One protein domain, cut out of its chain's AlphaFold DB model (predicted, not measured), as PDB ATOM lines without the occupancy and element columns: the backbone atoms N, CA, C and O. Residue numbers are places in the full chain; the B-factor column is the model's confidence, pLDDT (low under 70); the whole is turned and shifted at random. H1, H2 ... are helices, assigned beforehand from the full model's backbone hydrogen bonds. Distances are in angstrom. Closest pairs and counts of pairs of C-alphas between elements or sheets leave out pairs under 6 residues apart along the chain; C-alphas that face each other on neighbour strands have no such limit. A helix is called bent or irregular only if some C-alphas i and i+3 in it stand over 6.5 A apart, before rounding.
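AT A GLANCE: This is residues 2 to 130 of the 131 residues of an uncharacterized protein of Clostridium puniceum (UniProt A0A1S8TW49). Four helical pieces, H1, H2b, H3 and H4, form a rather crossed up-and-down bundle, each running against the one before it, and the long H6 crosses H3 and H4. Residues 120 to 130 stick out; H2a and H5 lie toward opposite ends of the body. The printed part has 129 residues, with six named helices, H1 to H6 in order, and no named strand: all helix. It is compact, with a radius of gyration of the C-alphas of 15.8 A and spans of 51 by 39 by 26 A.

IN THESE COORDINATES: H1, residues 2 to 13, begins at C-alpha (147.934, 209.816, 180.099). H2, residues 19 to 41, was assigned as one helix by its hydrogen bonds but is bent: C-alphas 27 and 30 are 7.3 A apart. Its arms are H2a, 19 to 27, and H2b, 30 to 41. H3 is 48 to 64, 25.0 A long; H4 is 69 to 80; H5 is 87 to 92. H6, 100 to 128, 41.6 A, ends at C-alpha (159.303, 241.154, 164.282).

HOW THE PARTS SIT: H1 touches H2b; their closest C-alphas, Phe 2 and Ser 37, are 5.3 A apart. H2b and H3 form a hairpin, closest C-alphas Ile 36 and Ile 58, 6.1 A. H3 and H4, also a hairpin, only just touch, with 3 pairs of C-alphas within 8 A. H6 touches H4 at a steep tilt of 54 degrees, closest C-alphas Ile 73 and Ile 111, 6.8 A. H3 and H5 are near each other. Every O i to N i+4 pair is within hydrogen-bond range in H1, H2a, H3, H4, H5 and H6; in H2b, 5 of 8 are.

THE WHOLE: The C-alphas of Tyr 20 and Asp 96 are farthest apart, 51.4 A. The printed part has no cut and no long link. Residues 94 to 106 and 118 to 130 have pLDDT under 70.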
ATOM      1  N   PHE A   2     148.739 208.791 179.415       91.75
ATOM      2  CA  PHE A   2     147.934 209.816 180.099       91.75
ATOM      3  C   PHE A   2     148.347 210.113 181.546       91.75
ATOM      4  O   PHE A   2     148.757 211.229 181.841       91.75
ATOM      5  N   ILE A   3     148.342 209.108 182.429       92.88
ATOM      6  CA  ILE A   3     148.708 209.292 183.847       92.88
ATOM      7  C   ILE A   3     150.134 209.837 184.019       92.88
ATOM      8  O   ILE A   3     150.377 210.681 184.876       92.88
ATOM      9  N   TYR A   4     151.079 209.394 183.184       91.12
ATOM     10  CA  TYR A   4     152.456 209.885 183.229       91.12
ATOM     11  C   TYR A   4     152.539 211.376 182.874       91.12
ATOM     12  O   TYR A   4     153.164 212.137 183.610       91.12
ATOM     13  N   ILE A   5     151.883 211.794 181.785       92.81
ATOM     14  CA  ILE A   5     151.842 213.202 181.371       92.81
ATOM     15  C   ILE A   5     151.140 214.042 182.438       92.81
ATOM     16  O   ILE A   5     151.698 215.046 182.871       92.81
ATOM     17  N   LEU A   6     149.986 213.591 182.939       95.31
ATOM     18  CA  LEU A   6     149.233 214.299 183.973       95.31
ATOM     19  C   LEU A   6     150.089 214.577 185.211       95.31
ATOM     20  O   LEU A   6     150.112 215.701 185.706       95.31
ATOM     21  N   ASN A   7     150.820 213.565 185.687       94.00
ATOM     22  CA  ASN A   7     151.694 213.705 186.847       94.00
ATOM     23  C   ASN A   7     152.804 214.727 186.592       94.00
ATOM     24  O   ASN A   7     153.015 215.612 187.418       94.00
ATOM     25  N   LEU A   8     153.459 214.664 185.430       93.44
ATOM     26  CA  LEU A   8     154.517 215.604 185.067       93.44
ATOM     27  C   LEU A   8     154.014 217.057 184.996       93.44
ATOM     28  O   LEU A   8     154.657 217.967 185.533       93.44
ATOM     29  N   LEU A   9     152.865 217.276 184.346       94.44
ATOM     30  CA  LEU A   9     152.253 218.602 184.245       94.44
ATOM     31  C   LEU A   9     151.859 219.115 185.635       94.44
ATOM     32  O   LEU A   9     152.173 220.252 185.988       94.44
ATOM     33  N   ASN A  10     151.240 218.264 186.456       93.56
ATOM     34  CA  ASN A  10     150.797 218.618 187.802       93.56
ATOM     35  C   ASN A  10     151.975 218.966 188.725       93.56
ATOM     36  O   ASN A  10     151.932 219.963 189.446       93.56
ATOM     37  N   ASP A  11     153.060 218.195 188.675       92.06
ATOM     38  CA  ASP A  11     154.260 218.475 189.466       92.06
ATOM     39  C   ASP A  11     154.948 219.771 189.037       92.06
ATOM     40  O   ASP A  11     155.511 220.485 189.870       92.06
ATOM     41  N   SER A  12     154.846 220.132 187.761       90.69
ATOM     42  CA  SER A  12     155.354 221.410 187.258       90.69
ATOM     43  C   SER A  12     154.465 222.586 187.665       90.69
ATOM     44  O   SER A  12     154.978 223.619 188.101       90.69
ATOM     45  N   LEU A  13     153.137 222.415 187.676       91.31
ATOM     46  CA  LEU A  13     152.209 223.422 188.209       91.31
ATOM     47  C   LEU A  13     152.478 223.748 189.676       91.31
ATOM     48  O   LEU A  13     152.450 224.921 190.055       91.31
ATOM     49  N   LYS A  14     152.778 222.738 190.503       88.31
ATOM     50  CA  LYS A  14     153.100 222.935 191.928       88.31
ATOM     51  C   LYS A  14     154.306 223.858 192.141       88.31
ATOM     52  O   LYS A  14     154.394 224.493 193.191       88.31
ATOM     53  N   LYS A  15     155.194 223.987 191.147       87.69
ATOM     54  CA  LYS A  15     156.390 224.845 191.187       87.69
ATOM     55  C   LYS A  15     156.129 226.289 190.721       87.69
ATOM     56  O   LYS A  15     156.945 227.165 191.000       87.69
ATOM     57  N   LYS A  16     155.010 226.585 190.040       84.75
ATOM     58  CA  LYS A  16     154.709 227.935 189.508       84.75
ATOM     59  C   LYS A  16     154.378 228.939 190.614       84.75
ATOM     60  O   LYS A  16     153.437 228.713 191.362       84.75
ATOM     61  N   LYS A  17     155.076 230.074 190.689       83.69
ATOM     62  CA  LYS A  17     154.834 231.096 191.730       83.69
ATOM     63  C   LYS A  17     153.531 231.889 191.536       83.69
ATOM     64  O   LYS A  17     152.894 232.246 192.518       83.69
ATOM     65  N   ASN A  18     153.134 232.157 190.289       88.38
ATOM     66  CA  ASN A  18     151.923 232.918 189.982       88.38
ATOM     67  C   ASN A  18     150.666 232.055 190.205       88.38
ATOM     68  O   ASN A  18     150.459 231.063 189.504       88.38
ATOM     69  N   ILE A  19     149.839 232.439 191.181       87.81
ATOM     70  CA  ILE A  19     148.616 231.715 191.562       87.81
ATOM     71  C   ILE A  19     147.557 231.789 190.457       87.81
ATOM     72  O   ILE A  19     146.941 230.775 190.147       87.81
ATOM     73  N   TYR A  20     147.370 232.953 189.832       87.19
ATOM     74  CA  TYR A  20     146.353 233.138 188.794       87.19
ATOM     75  C   TYR A  20     146.641 232.265 187.565       87.19
ATOM     76  O   TYR A  20     145.792 231.476 187.152       87.19
ATOM     77  N   GLU A  21     147.873 232.322 187.046       87.25
ATOM     78  CA  GLU A  21     148.309 231.450 185.944       87.25
ATOM     79  C   GLU A  21     148.173 229.967 186.300       87.25
ATOM     80  O   GLU A  21     147.776 229.150 185.469       87.25
ATOM     81  N   ARG A  22     148.510 229.600 187.543       90.12
ATOM     82  CA  ARG A  22     148.411 228.217 188.015       90.12
ATOM     83  C   ARG A  22     146.963 227.726 187.988       90.12
ATOM     84  O   ARG A  22     146.728 226.612 187.532       90.12
ATOM     85  N   GLU A  23     146.009 228.521 188.468       90.44
ATOM     86  CA  GLU A  23     144.590 228.143 188.472       90.44
ATOM     87  C   GLU A  23     143.998 228.068 187.062       90.44
ATOM     88  O   GLU A  23     143.194 227.176 186.793       90.44
ATOM     89  N   GLN A  24     144.424 228.937 186.143       91.00
ATOM     90  CA  GLN A  24     144.036 228.826 184.737       91.00
ATOM     91  C   GLN A  24     144.530 227.503 184.134       91.00
ATOM     92  O   GLN A  24     143.735 226.725 183.608       91.00
ATOM     93  N   LEU A  25     145.818 227.191 184.287       92.12
ATOM     94  CA  LEU A  25     146.397 225.967 183.730       92.12
ATOM     95  C   LEU A  25     145.847 224.693 184.375       92.12
ATOM     96  O   LEU A  25     145.712 223.676 183.702       92.12
ATOM     97  N   LYS A  26     145.465 224.727 185.657       93.12
ATOM     98  CA  LYS A  26     144.755 223.604 186.292       93.12
ATOM     99  C   LYS A  26     143.450 223.255 185.576       93.12
ATOM    100  O   LYS A  26     143.087 222.084 185.554       93.12
ATOM    101  N   ARG A  27     142.746 224.236 184.999       93.38
ATOM    102  CA  ARG A  27     141.517 223.985 184.222       93.38
ATOM    103  C   ARG A  27     141.820 223.356 182.863       93.38
ATOM    104  O   ARG A  27     141.017 222.575 182.366       93.38
ATOM    105  N   GLU A  28     142.978 223.668 182.286       95.19
ATOM    106  CA  GLU A  28     143.417 223.155 180.982       95.19
ATOM    107  C   GLU A  28     144.115 221.785 181.075       95.19
ATOM    108  O   GLU A  28     144.132 221.042 180.094       95.19
ATOM    109  N   ILE A  29     144.637 221.408 182.252       95.75
ATOM    110  CA  ILE A  29     145.559 220.273 182.424       95.75
ATOM    111  C   ILE A  29     145.038 218.944 181.884       95.75
ATOM    112  O   ILE A  29     145.807 218.172 181.315       95.75
ATOM    113  N   ILE A  30     143.744 218.661 182.036       96.94
ATOM    114  CA  ILE A  30     143.148 217.414 181.552       96.94
ATOM    115  C   ILE A  30     143.135 217.389 180.023       96.94
ATOM    116  O   ILE A  30     143.546 216.388 179.441       96.94
ATOM    117  N   ASN A  31     142.741 218.493 179.384       96.88
ATOM    118  CA  ASN A  31     142.689 218.608 177.926       96.88
ATOM    119  C   ASN A  31     144.092 218.575 177.318       96.88
ATOM    120  O   ASN A  31     144.336 217.826 176.376       96.88
ATOM    121  N   ASP A  32     145.028 219.320 177.906       95.56
ATOM    122  CA  ASP A  32     146.431 219.332 177.491       95.56
ATOM    123  C   ASP A  32     147.064 217.935 177.639       95.56
ATOM    124  O   ASP A  32     147.763 217.457 176.743       95.56
ATOM    125  N   THR A  33     146.767 217.228 178.736       95.69
ATOM    126  CA  THR A  33     147.202 215.836 178.934       95.69
ATOM    127  C   THR A  33     146.617 214.915 177.865       95.69
ATOM    128  O   THR A  33     147.335 214.056 177.341       95.69
ATOM    129  N   TRP A  34     145.329 215.069 177.543       95.44
ATOM    130  CA  TRP A  34     144.643 214.265 176.530       95.44
ATOM    131  C   TRP A  34     145.287 214.466 175.160       95.44
ATOM    132  O   TRP A  34     145.749 213.497 174.563       95.44
ATOM    133  N   TYR A  35     145.447 215.727 174.751       94.31
ATOM    134  CA  TYR A  35     146.077 216.124 173.495       94.31
ATOM    135  C   TYR A  35     147.466 215.498 173.307       94.31
ATOM    136  O   TYR A  35     147.758 214.888 172.276       94.31
ATOM    137  N   ILE A  36     148.326 215.596 174.326       93.19
ATOM    138  CA  ILE A  36     149.674 215.009 174.282       93.19
ATOM    139  C   ILE A  36     149.596 213.477 174.226       93.19
ATOM    140  O   ILE A  36     150.369 212.827 173.522       93.19
ATOM    141  N   SER A  37     148.667 212.879 174.971       91.38
ATOM    142  CA  SER A  37     148.535 211.423 175.057       91.38
ATOM    143  C   SER A  37     148.032 210.792 173.765       91.38
ATOM    144  O   SER A  37     148.480 209.694 173.433       91.38
ATOM    145  N   GLU A  38     147.158 211.475 173.024       90.56
ATOM    146  CA  GLU A  38     146.683 211.034 171.709       90.56
ATOM    147  C   GLU A  38     147.812 210.904 170.691       90.56
ATOM    148  O   GLU A  38     147.788 210.008 169.848       90.56
ATOM    149  N   PHE A  39     148.847 211.743 170.794       88.25
ATOM    150  CA  PHE A  39     150.027 211.613 169.940       88.25
ATOM    151  C   PHE A  39     150.747 210.268 170.141       88.25
ATOM    152  O   PHE A  39     151.384 209.758 169.225       88.25
ATOM    153  N   GLY A  40     150.570 209.627 171.301       81.19
ATOM    154  CA  GLY A  40     151.005 208.252 171.568       81.19
ATOM    155  C   GLY A  40     150.367 207.169 170.686       81.19
ATOM    156  O   GLY A  40     150.798 206.020 170.762       81.19
ATOM    157  N   GLY A  41     149.344 207.507 169.896       81.00
ATOM    158  CA  GLY A  41     148.649 206.600 168.978       81.00
ATOM    159  C   GLY A  41     148.686 207.040 167.513       81.00
ATOM    160  O   GLY A  41     147.808 206.642 166.745       81.00
ATOM    161  N   ILE A  42     149.644 207.884 167.115       83.50
ATOM    162  CA  ILE A  42     149.744 208.356 165.731       83.50
ATOM    163  C   ILE A  42     150.162 207.218 164.787       83.50
ATOM    164  O   ILE A  42     151.127 206.493 165.018       83.50
ATOM    165  N   LYS A  43     149.403 207.035 163.704       81.88
ATOM    166  CA  LYS A  43     149.593 205.923 162.763       81.88
ATOM    167  C   LYS A  43     150.677 206.240 161.719       81.88
ATOM    168  O   LYS A  43     150.833 207.388 161.323       81.88
ATOM    169  N   LYS A  44     151.348 205.203 161.200       80.06
ATOM    170  CA  LYS A  44     152.406 205.302 160.166       80.06
ATOM    171  C   LYS A  44     151.956 205.928 158.837       80.06
ATOM    172  O   LYS A  44     152.788 206.362 158.058       80.06
ATOM    173  N   ASN A  45     150.652 205.986 158.569       81.69
ATOM    174  CA  ASN A  45     150.104 206.559 157.337       81.69
ATOM    175  C   ASN A  45     149.899 208.085 157.386       81.69
ATOM    176  O   ASN A  45     149.371 208.647 156.429       81.69
ATOM    177  N   PHE A  46     150.254 208.749 158.488       80.38
ATOM    178  CA  PHE A  46     150.225 210.208 158.554       80.38
ATOM    179  C   PHE A  46     151.406 210.814 157.788       80.38
ATOM    180  O   PHE A  46     152.525 210.315 157.867       80.38
ATOM    181  N   ASP A  47     151.154 211.928 157.097       83.38
ATOM    182  CA  ASP A  47     152.201 212.762 156.502       83.38
ATOM    183  C   ASP A  47     153.181 213.220 157.596       83.38
ATOM    184  O   ASP A  47     152.758 213.695 158.659       83.38
ATOM    185  N   ILE A  48     154.487 213.102 157.338       81.81
ATOM    186  CA  ILE A  48     155.521 213.515 158.285       81.81
ATOM    187  C   ILE A  48     155.376 214.984 158.690       81.81
ATOM    188  O   ILE A  48     155.629 215.322 159.842       81.81
ATOM    189  N   LYS A  49     154.888 215.851 157.799       83.38
ATOM    190  CA  LYS A  49     154.612 217.253 158.117       83.38
ATOM    191  C   LYS A  49     153.584 217.376 159.246       83.38
ATOM    192  O   LYS A  49     153.781 218.143 160.186       83.38
ATOM    193  N   ILE A  50     152.526 216.562 159.212       86.31
ATOM    194  CA  ILE A  50     151.503 216.524 160.269       86.31
ATOM    195  C   ILE A  50     152.117 216.045 161.588       86.31
ATOM    196  O   ILE A  50     151.779 216.554 162.659       86.31
ATOM    197  N   VAL A  51     153.027 215.071 161.523       85.44
ATOM    198  CA  VAL A  51     153.760 214.573 162.694       85.44
ATOM    199  C   VAL A  51     154.611 215.690 163.297       85.44
ATOM    200  O   VAL A  51     154.519 215.940 164.499       85.44
ATOM    201  N   THR A  52     155.389 216.404 162.480       81.81
ATOM    202  CA  THR A  52     156.239 217.507 162.945       81.81
ATOM    203  C   THR A  52     155.429 218.668 163.512       81.81
ATOM    204  O   THR A  52     155.795 219.211 164.556       81.81
ATOM    205  N   ASP A  53     154.290 218.997 162.899       85.38
ATOM    206  CA  ASP A  53     153.389 220.044 163.390       85.38
ATOM    207  C   ASP A  53     152.778 219.656 164.744       85.38
ATOM    208  O   ASP A  53     152.743 220.460 165.677       85.38
ATOM    209  N   LYS A  54     152.373 218.391 164.915       88.69
ATOM    210  CA  LYS A  54     151.902 217.877 166.211       88.69
ATOM    211  C   LYS A  54     152.992 217.917 167.283       88.69
ATOM    212  O   LYS A  54     152.705 218.319 168.407       88.69
ATOM    213  N   ILE A  55     154.237 217.562 166.954       86.81
ATOM    214  CA  ILE A  55     155.375 217.671 167.887       86.81
ATOM    215  C   ILE A  55     155.587 219.128 168.315       86.81
ATOM    216  O   ILE A  55     155.769 219.404 169.504       86.81
ATOM    217  N   LYS A  56     155.513 220.073 167.370       85.94
ATOM    218  CA  LYS A  56     155.609 221.506 167.668       85.94
ATOM    219  C   LYS A  56     154.515 221.961 168.632       85.94
ATOM    220  O   LYS A  56     154.824 222.589 169.648       85.94
ATOM    221  N   ASN A  57     153.269 221.580 168.370       89.75
ATOM    222  CA  ASN A  57     152.142 221.919 169.235       89.75
ATOM    223  C   ASN A  57     152.281 221.293 170.634       89.75
ATOM    224  O   ASN A  57     151.958 221.928 171.635       89.75
ATOM    225  N   ILE A  58     152.824 220.076 170.745       91.25
ATOM    226  CA  ILE A  58     153.133 219.468 172.048       91.25
ATOM    227  C   ILE A  58     154.134 220.333 172.819       91.25
ATOM    228  O   ILE A  58     153.913 220.609 173.995       91.25
ATOM    229  N   PHE A  59     155.199 220.821 172.183       87.69
ATOM    230  CA  PHE A  59     156.140 221.729 172.846       87.69
ATOM    231  C   PHE A  59     155.518 223.070 173.256       87.69
ATOM    232  O   PHE A  59     155.922 223.653 174.264       87.69
ATOM    233  N   GLU A  60     154.544 223.574 172.501       87.50
ATOM    234  CA  GLU A  60     153.747 224.743 172.891       87.50
ATOM    235  C   GLU A  60     152.944 224.475 174.159       87.50
ATOM    236  O   GLU A  60     153.051 225.244 175.117       87.50
ATOM    237  N   VAL A  61     152.234 223.347 174.208       92.12
ATOM    238  CA  VAL A  61     151.478 222.925 175.391       92.12
ATOM    239  C   VAL A  61     152.402 222.745 176.595       92.12
ATOM    240  O   VAL A  61     152.158 223.339 177.641       92.12
ATOM    241  N   LEU A  62     153.503 222.002 176.453       91.12
ATOM    242  CA  LEU A  62     154.474 221.774 177.533       91.12
ATOM    243  C   LEU A  62     155.092 223.090 178.040       91.12
ATOM    244  O   LEU A  62     155.301 223.259 179.243       91.12
ATOM    245  N   GLY A  63     155.318 224.054 177.141       87.56
ATOM    246  CA  GLY A  63     155.833 225.381 177.474       87.56
ATOM    247  C   GLY A  63     154.941 226.166 178.443       87.56
ATOM    248  O   GLY A  63     155.463 226.922 179.264       87.56
ATOM    249  N   LYS A  64     153.620 225.936 178.429       90.44
ATOM    250  CA  LYS A  64     152.682 226.561 179.378       90.44
ATOM    251  C   LYS A  64     153.003 226.205 180.839       90.44
ATOM    252  O   LYS A  64     152.844 227.028 181.742       90.44
ATOM    253  N   TYR A  65     153.497 224.988 181.073       90.81
ATOM    254  CA  TYR A  65     153.701 224.410 182.404       90.81
ATOM    255  C   TYR A  65     155.069 224.729 183.019       90.81
ATOM    256  O   TYR A  65     155.363 224.253 184.113       90.81
ATOM    257  N   ASN A  66     155.890 225.562 182.363       83.75
ATOM    258  CA  ASN A  66     157.250 225.896 182.804       83.75
ATOM    259  C   ASN A  66     158.135 224.650 183.019       83.75
ATOM    260  O   ASN A  66     158.934 224.586 183.956       83.75
ATOM    261  N   LEU A  67     157.950 223.642 182.165       86.38
ATOM    262  CA  LEU A  67     158.800 222.459 182.119       86.38
ATOM    263  C   LEU A  67     160.205 222.829 181.650       86.38
ATOM    264  O   LEU A  67     160.385 223.724 180.820       86.38
ATOM    265  N   THR A  68     161.215 222.110 182.143       84.75
ATOM    266  CA  THR A  68     162.569 222.275 181.609       84.75
ATOM    267  C   THR A  68     162.647 221.733 180.178       84.75
ATOM    268  O   THR A  68     161.822 220.917 179.745       84.75
ATOM    269  N   LYS A  69     163.675 222.153 179.429       81.00
ATOM    270  CA  LYS A  69     163.982 221.563 178.114       81.00
ATOM    271  C   LYS A  69     164.146 220.044 178.232       81.00
ATOM    272  O   LYS A  69     163.610 219.313 177.410       81.00
ATOM    273  N   GLN A  70     164.838 219.577 179.273       83.25
ATOM    274  CA  GLN A  70     165.072 218.152 179.509       83.25
ATOM    275  C   GLN A  70     163.771 217.390 179.778       83.25
ATOM    276  O   GLN A  70     163.560 216.345 179.166       83.25
ATOM    277  N   ASP A  71     162.869 217.933 180.601       86.81
ATOM    278  CA  ASP A  71     161.560 217.312 180.854       86.81
ATOM    279  C   ASP A  71     160.727 217.229 179.571       86.81
ATOM    280  O   ASP A  71     160.133 216.194 179.266       86.81
ATOM    281  N   SER A  72     160.724 218.311 178.788       87.12
ATOM    282  CA  SER A  72     159.960 218.393 177.538       87.12
ATOM    283  C   SER A  72     160.476 217.404 176.491       87.12
ATOM    284  O   SER A  72     159.692 216.716 175.838       87.12
ATOM    285  N   ILE A  73     161.800 217.279 176.369       85.25
ATOM    286  CA  ILE A  73     162.438 216.256 175.537       85.25
ATOM    287  C   ILE A  73     162.067 214.862 176.054       85.25
ATOM    288  O   ILE A  73     161.654 214.019 175.264       85.25
ATOM    289  N   GLY A  74     162.158 214.623 177.365       86.94
ATOM    290  CA  GLY A  74     161.839 213.338 177.992       86.94
ATOM    291  C   GLY A  74     160.411 212.859 177.715       86.94
ATOM    292  O   GLY A  74     160.202 211.671 177.452       86.94
ATOM    293  N   VAL A  75     159.438 213.777 177.693       88.75
ATOM    294  CA  VAL A  75     158.060 213.490 177.268       88.75
ATOM    295  C   VAL A  75     158.031 212.951 175.844       88.75
ATOM    296  O   VAL A  75     157.491 211.868 175.612       88.75
ATOM    297  N   LEU A  76     158.637 213.667 174.896       86.75
ATOM    298  CA  LEU A  76     158.654 213.238 173.502       86.75
ATOM    299  C   LEU A  76     159.404 211.929 173.309       86.75
ATOM    300  O   LEU A  76     158.914 211.082 172.568       86.75
ATOM    301  N   LYS A  77     160.519 211.705 174.018       85.31
ATOM    302  CA  LYS A  77     161.216 210.412 173.976       85.31
ATOM    303  C   LYS A  77     160.279 209.271 174.328       85.31
ATOM    304  O   LYS A  77     160.199 208.294 173.592       85.31
ATOM    305  N   LYS A  78     159.531 209.403 175.426       87.62
ATOM    306  CA  LYS A  78     158.581 208.369 175.850       87.62
ATOM    307  C   LYS A  78     157.439 208.177 174.859       87.62
ATOM    308  O   LYS A  78     156.962 207.055 174.713       87.62
ATOM    309  N   ILE A  79     156.984 209.243 174.201       86.56
ATOM    310  CA  ILE A  79     155.923 209.141 173.197       86.56
ATOM    311  C   ILE A  79     156.431 208.482 171.913       86.56
ATOM    312  O   ILE A  79     155.759 207.601 171.388       86.56
ATOM    313  N   ILE A  80     157.604 208.872 171.422       83.56
ATOM    314  CA  ILE A  80     158.172 208.364 170.169       83.56
ATOM    315  C   ILE A  80     158.671 206.919 170.333       83.56
ATOM    316  O   ILE A  80     158.425 206.094 169.463       83.56
ATOM    317  N   ARG A  81     159.270 206.566 171.481       81.12
ATOM    318  CA  ARG A  81     159.681 205.182 171.803       81.12
ATOM    319  C   ARG A  81     158.507 204.243 172.110       81.12
ATOM    320  O   ARG A  81     158.718 203.071 172.409       81.12
ATOM    321  N   ASN A  82     157.265 204.726 172.070       82.94
ATOM    322  CA  ASN A  82     156.113 203.833 172.117       82.94
ATOM    323  C   ASN A  82     156.143 202.911 170.887       82.94
ATOM    324  O   ASN A  82     156.371 203.383 169.778       82.94
ATOM    325  N   LYS A  83     155.853 201.617 171.062       80.00
ATOM    326  CA  LYS A  83     155.797 200.631 169.968       80.00
ATOM    327  C   LYS A  83     154.956 201.100 168.772       80.00
ATOM    328  O   LYS A  83     155.295 200.801 167.635       80.00
ATOM    329  N   ASN A  84     153.889 201.857 169.017       82.19
ATOM    330  CA  ASN A  84     153.015 202.379 167.961       82.19
ATOM    331  C   ASN A  84     153.635 203.529 167.154       82.19
ATOM    332  O   ASN A  84     153.164 203.816 166.058       82.19
ATOM    333  N   ASN A  85     154.675 204.169 167.687       82.31
ATOM    334  CA  ASN A  85     155.281 205.390 167.164       82.31
ATOM    335  C   ASN A  85     156.749 205.205 166.754       82.31
ATOM    336  O   ASN A  85     157.353 206.147 166.248       82.31
ATOM    337  N   ILE A  86     157.315 204.006 166.932       81.06
ATOM    338  CA  ILE A  86     158.718 203.719 166.602       81.06
ATOM    339  C   ILE A  86     159.035 203.990 165.126       81.06
ATOM    340  O   ILE A  86     160.127 204.439 164.796       81.06
ATOM    341  N   TRP A  87     158.032 203.845 164.257       82.75
ATOM    342  CA  TRP A  87     158.117 204.171 162.836       82.75
ATOM    343  C   TRP A  87     158.504 205.628 162.557       82.75
ATOM    344  O   TRP A  87     159.053 205.912 161.498       82.75
ATOM    345  N   ILE A  88     158.225 206.560 163.479       81.00
ATOM    346  CA  ILE A  88     158.641 207.963 163.342       81.00
ATOM    347  C   ILE A  88     160.167 208.028 163.311       81.00
ATOM    348  O   ILE A  88     160.733 208.812 162.559       81.00
ATOM    349  N   LEU A  89     160.836 207.185 164.100       77.50
ATOM    350  CA  LEU A  89     162.290 207.098 164.103       77.50
ATOM    351  C   LEU A  89     162.805 206.428 162.841       77.50
ATOM    352  O   LEU A  89     163.691 206.990 162.214       77.50
ATOM    353  N   GLU A  90     162.202 205.309 162.435       75.12
ATOM    354  CA  GLU A  90     162.521 204.633 161.165       75.12
ATOM    355  C   GLU A  90     162.420 205.594 159.969       75.12
ATOM    356  O   GLU A  90     163.208 205.515 159.042       75.12
ATOM    357  N   TYR A  91     161.465 206.531 159.983       75.69
ATOM    358  CA  TYR A  91     161.327 207.520 158.913       75.69
ATOM    359  C   TYR A  91     162.524 208.479 158.833       75.69
ATOM    360  O   TYR A  91     162.958 208.849 157.745       75.69
ATOM    361  N   PHE A  92     163.036 208.930 159.981       71.56
ATOM    362  CA  PHE A  92     164.179 209.847 160.021       71.56
ATOM    363  C   PHE A  92     165.530 209.124 159.971       71.56
ATOM    364  O   PHE A  92     166.550 209.765 159.718       71.56
ATOM    365  N   TYR A  93     165.542 207.815 160.216       72.12
ATOM    366  CA  TYR A  93     166.728 206.980 160.284       72.12
ATOM    367  C   TYR A  93     166.705 205.938 159.159       72.12
ATOM    368  O   TYR A  93     166.075 204.893 159.266       72.12
ATOM    369  N   ASN A  94     167.423 206.222 158.072       59.22
ATOM    370  CA  ASN A  94     167.612 205.312 156.936       59.22
ATOM    371  C   ASN A  94     168.767 204.309 157.183       59.22
ATOM    372  O   ASN A  94     169.664 204.210 156.346       59.22
ATOM    373  N   GLY A  95     168.817 203.632 158.334       54.12
ATOM    374  CA  GLY A  95     169.919 202.722 158.695       54.12
ATOM    375  C   GLY A  95     169.457 201.289 158.980       54.12
ATOM    376  O   GLY A  95     168.422 201.095 159.612       54.12
ATOM    377  N   ASP A  96     170.232 200.306 158.509       50.62
ATOM    378  CA  ASP A  96     169.950 198.856 158.566       50.62
ATOM    379  C   ASP A  96     170.473 198.154 159.844       50.62
ATOM    380  O   ASP A  96     170.228 196.962 160.030       50.62
ATOM    381  N   ASP A  97     171.178 198.854 160.743       50.03
ATOM    382  CA  ASP A  97     171.917 198.223 161.851       50.03
ATOM    383  C   ASP A  97     171.317 198.461 163.248       50.03
ATOM    384  O   ASP A  97     170.685 199.475 163.522       50.03
ATOM    385  N   ASN A  98     171.520 197.476 164.138       54.88
ATOM    386  CA  ASN A  98     170.909 197.344 165.470       54.88
ATOM    387  C   ASN A  98     170.839 198.654 166.276       54.88
ATOM    388  O   ASN A  98     171.835 199.268 166.646       54.88
ATOM    389  N   ILE A  99     169.602 199.004 166.612       52.34
ATOM    390  CA  ILE A  99     169.082 200.364 166.479       52.34
ATOM    391  C   ILE A  99     169.046 201.117 167.827       52.34
ATOM    392  O   ILE A  99     168.892 202.326 167.845       52.34
ATOM    393  N   ASP A 100     169.212 200.466 168.980       59.06
ATOM    394  CA  ASP A 100     168.821 201.075 170.267       59.06
ATOM    395  C   ASP A 100     169.713 202.237 170.761       59.06
ATOM    396  O   ASP A 100     169.180 203.242 171.244       59.06
ATOM    397  N   ASP A 101     171.040 202.152 170.621       59.72
ATOM    398  CA  ASP A 101     171.955 203.208 171.098       59.72
ATOM    399  C   ASP A 101     172.083 204.367 170.093       59.72
ATOM    400  O   ASP A 101     172.091 205.541 170.480       59.72
ATOM    401  N   GLU A 102     172.097 204.064 168.790       63.50
ATOM    402  CA  GLU A 102     172.065 205.089 167.741       63.50
ATOM    403  C   GLU A 102     170.716 205.807 167.691       63.50
ATOM    404  O   GLU A 102     170.683 207.029 167.519       63.50
ATOM    405  N   LEU A 103     169.604 205.103 167.940       63.97
ATOM    406  CA  LEU A 103     168.291 205.729 168.045       63.97
ATOM    407  C   LEU A 103     168.258 206.789 169.131       63.97
ATOM    408  O   LEU A 103     167.668 207.838 168.911       63.97
ATOM    409  N   GLU A 104     168.847 206.552 170.304       68.12
ATOM    410  CA  GLU A 104     168.805 207.528 171.395       68.12
ATOM    411  C   GLU A 104     169.544 208.818 170.994       68.12
ATOM    412  O   GLU A 104     169.041 209.923 171.230       68.12
ATOM    413  N   PHE A 105     170.698 208.703 170.331       69.56
ATOM    414  CA  PHE A 105     171.446 209.847 169.801       69.56
ATOM    415  C   PHE A 105     170.688 210.572 168.679       69.56
ATOM    416  O   PHE A 105     170.545 211.798 168.707       69.56
ATOM    417  N   VAL A 106     170.137 209.825 167.724       68.06
ATOM    418  CA  VAL A 106     169.375 210.356 166.587       68.06
ATOM    419  C   VAL A 106     168.097 211.039 167.061       68.06
ATOM    420  O   VAL A 106     167.806 212.166 166.668       68.06
ATOM    421  N   LEU A 107     167.373 210.421 167.987       70.75
ATOM    422  CA  LEU A 107     166.165 210.954 168.605       70.75
ATOM    423  C   LEU A 107     166.476 212.232 169.392       70.75
ATOM    424  O   LEU A 107     165.743 213.214 169.286       70.75
ATOM    425  N   ASN A 108     167.599 212.274 170.117       72.88
ATOM    426  CA  ASN A 108     168.084 213.507 170.739       72.88
ATOM    427  C   ASN A 108     168.366 214.605 169.709       72.88
ATOM    428  O   ASN A 108     167.989 215.753 169.945       72.88
ATOM    429  N   SER A 109     169.007 214.266 168.590       73.75
ATOM    430  CA  SER A 109     169.344 215.208 167.518       73.75
ATOM    431  C   SER A 109     168.089 215.755 166.832       73.75
ATOM    432  O   SER A 109     167.903 216.968 166.768       73.75
ATOM    433  N   ILE A 110     167.160 214.886 166.425       72.31
ATOM    434  CA  ILE A 110     165.890 215.259 165.785       72.31
ATOM    435  C   ILE A 110     165.070 216.153 166.712       72.31
ATOM    436  O   ILE A 110     164.657 217.244 166.316       72.31
ATOM    437  N   ILE A 111     164.867 215.726 167.963       74.62
ATOM    438  CA  ILE A 111     164.086 216.504 168.926       74.62
ATOM    439  C   ILE A 111     164.776 217.842 169.214       74.62
ATOM    440  O   ILE A 111     164.096 218.863 169.292       74.62
ATOM    441  N   SER A 112     166.106 217.869 169.342       74.62
ATOM    442  CA  SER A 112     166.847 219.113 169.585       74.62
ATOM    443  C   SER A 112     166.747 220.077 168.408       74.62
ATOM    444  O   SER A 112     166.444 221.247 168.629       74.62
ATOM    445  N   ASN A 113     166.901 219.593 167.174       73.19
ATOM    446  CA  ASN A 113     166.775 220.402 165.962       73.19
ATOM    447  C   ASN A 113     165.355 220.961 165.802       73.19
ATOM    448  O   ASN A 113     165.179 222.149 165.520       73.19
ATOM    449  N   MET A 114     164.330 220.135 166.045       72.19
ATOM    450  CA  MET A 114     162.935 220.585 166.046       72.19
ATOM    451  C   MET A 114     162.694 221.638 167.132       72.19
ATOM    452  O   MET A 114     162.111 222.685 166.858       72.19
ATOM    453  N   PHE A 115     163.185 221.405 168.350       70.00
ATOM    454  CA  PHE A 115     163.033 222.340 169.462       70.00
ATOM    455  C   PHE A 115     163.731 223.680 169.201       70.00
ATOM    456  O   PHE A 115     163.164 224.739 169.469       70.00
ATOM    457  N   GLU A 116     164.946 223.655 168.652       73.56
ATOM    458  CA  GLU A 116     165.679 224.864 168.281       73.56
ATOM    459  C   GLU A 116     164.982 225.650 167.177       73.56
ATOM    460  O   GLU A 116     164.895 226.873 167.278       73.56
ATOM    461  N   SER A 117     164.456 224.971 166.157       71.69
ATOM    462  CA  SER A 117     163.661 225.605 165.102       71.69
ATOM    463  C   SER A 117     162.444 226.330 165.690       71.69
ATOM    464  O   SER A 117     162.206 227.503 165.399       71.69
ATOM    465  N   ILE A 118     161.724 225.685 166.615       67.62
ATOM    466  CA  ILE A 118     160.571 226.283 167.305       67.62
ATOM    467  C   ILE A 118     160.987 227.514 168.118       67.62
ATOM    468  O   ILE A 118     160.319 228.547 168.059       67.62
ATOM    469  N   TYR A 119     162.084 227.429 168.873       68.81
ATOM    470  CA  TYR A 119     162.547 228.540 169.703       68.81
ATOM    471  C   TYR A 119     163.029 229.730 168.862       68.81
ATOM    472  O   TYR A 119     162.667 230.869 169.159       68.81
ATOM    473  N   ARG A 120     163.785 229.474 167.783       69.00
ATOM    474  CA  ARG A 120     164.215 230.512 166.832       69.00
ATOM    475  C   ARG A 120     163.017 231.218 166.208       69.00
ATOM    476  O   ARG A 120     162.976 232.442 166.239       69.00
ATOM    477  N   ASN A 121     162.022 230.470 165.732       66.31
ATOM    478  CA  ASN A 121     160.819 231.055 165.136       66.31
ATOM    479  C   ASN A 121     160.075 231.968 166.123       66.31
ATOM    480  O   ASN A 121     159.699 233.077 165.761       66.31
ATOM    481  N   ARG A 122     159.962 231.577 167.401       65.88
ATOM    482  CA  ARG A 122     159.351 232.431 168.438       65.88
ATOM    483  C   ARG A 122     160.148 233.697 168.742       65.88
ATOM    484  O   ARG A 122     159.551 234.731 169.033       65.88
ATOM    485  N   LEU A 123     161.480 233.624 168.746       63.59
ATOM    486  CA  LEU A 123     162.317 234.816 168.918       63.59
ATOM    487  C   LEU A 123     162.125 235.782 167.749       63.59
ATOM    488  O   LEU A 123     161.976 236.977 167.978       63.59
ATOM    489  N   VAL A 124     162.068 235.260 166.522       68.62
ATOM    490  CA  VAL A 124     161.809 236.057 165.320       68.62
ATOM    491  C   VAL A 124     160.423 236.698 165.371       68.62
ATOM    492  O   VAL A 124     160.326 237.896 165.147       68.62
ATOM    493  N   GLU A 125     159.367 235.971 165.745       62.75
ATOM    494  CA  GLU A 125     158.015 236.540 165.905       62.75
ATOM    495  C   GLU A 125     157.960 237.627 166.988       62.75
ATOM    496  O   GLU A 125     157.348 238.678 166.797       62.75
ATOM    497  N   LYS A 126     158.632 237.413 168.127       63.03
ATOM    498  CA  LYS A 126     158.698 238.414 169.202       63.03
ATOM    499  C   LYS A 126     159.472 239.665 168.808       63.03
ATOM    500  O   LYS A 126     159.123 240.730 169.291       63.03
ATOM    501  N   LEU A 127     160.518 239.540 167.994       62.44
ATOM    502  CA  LEU A 127     161.325 240.674 167.536       62.44
ATOM    503  C   LEU A 127     160.705 241.369 166.314       62.44
ATOM    504  O   LEU A 127     160.835 242.578 166.176       62.44
ATOM    505  N   GLY A 128     160.004 240.628 165.455       53.84
ATOM    506  CA  GLY A 128     159.303 241.154 164.282       53.84
ATOM    507  C   GLY A 128     158.029 241.929 164.626       53.84
ATOM    508  O   GLY A 128     157.689 242.865 163.917       53.84
ATOM    509  N   ASN A 129     157.371 241.608 165.744       51.47
ATOM    510  CA  ASN A 129     156.214 242.354 166.263       51.47
ATOM    511  C   ASN A 129     156.595 243.620 167.071       51.47
ATOM    512  O   ASN A 129     155.744 244.180 167.758       51.47
ATOM    513  N   VAL A 130     157.866 244.047 167.045       47.19
ATOM    514  CA  VAL A 130     158.385 245.242 167.756       47.19
ATOM    515  C   VAL A 130     158.623 246.426 166.795       47.19
ATOM    516  O   VAL A 130     159.235 247.418 167.182       47.19
TER     517      VAL A 130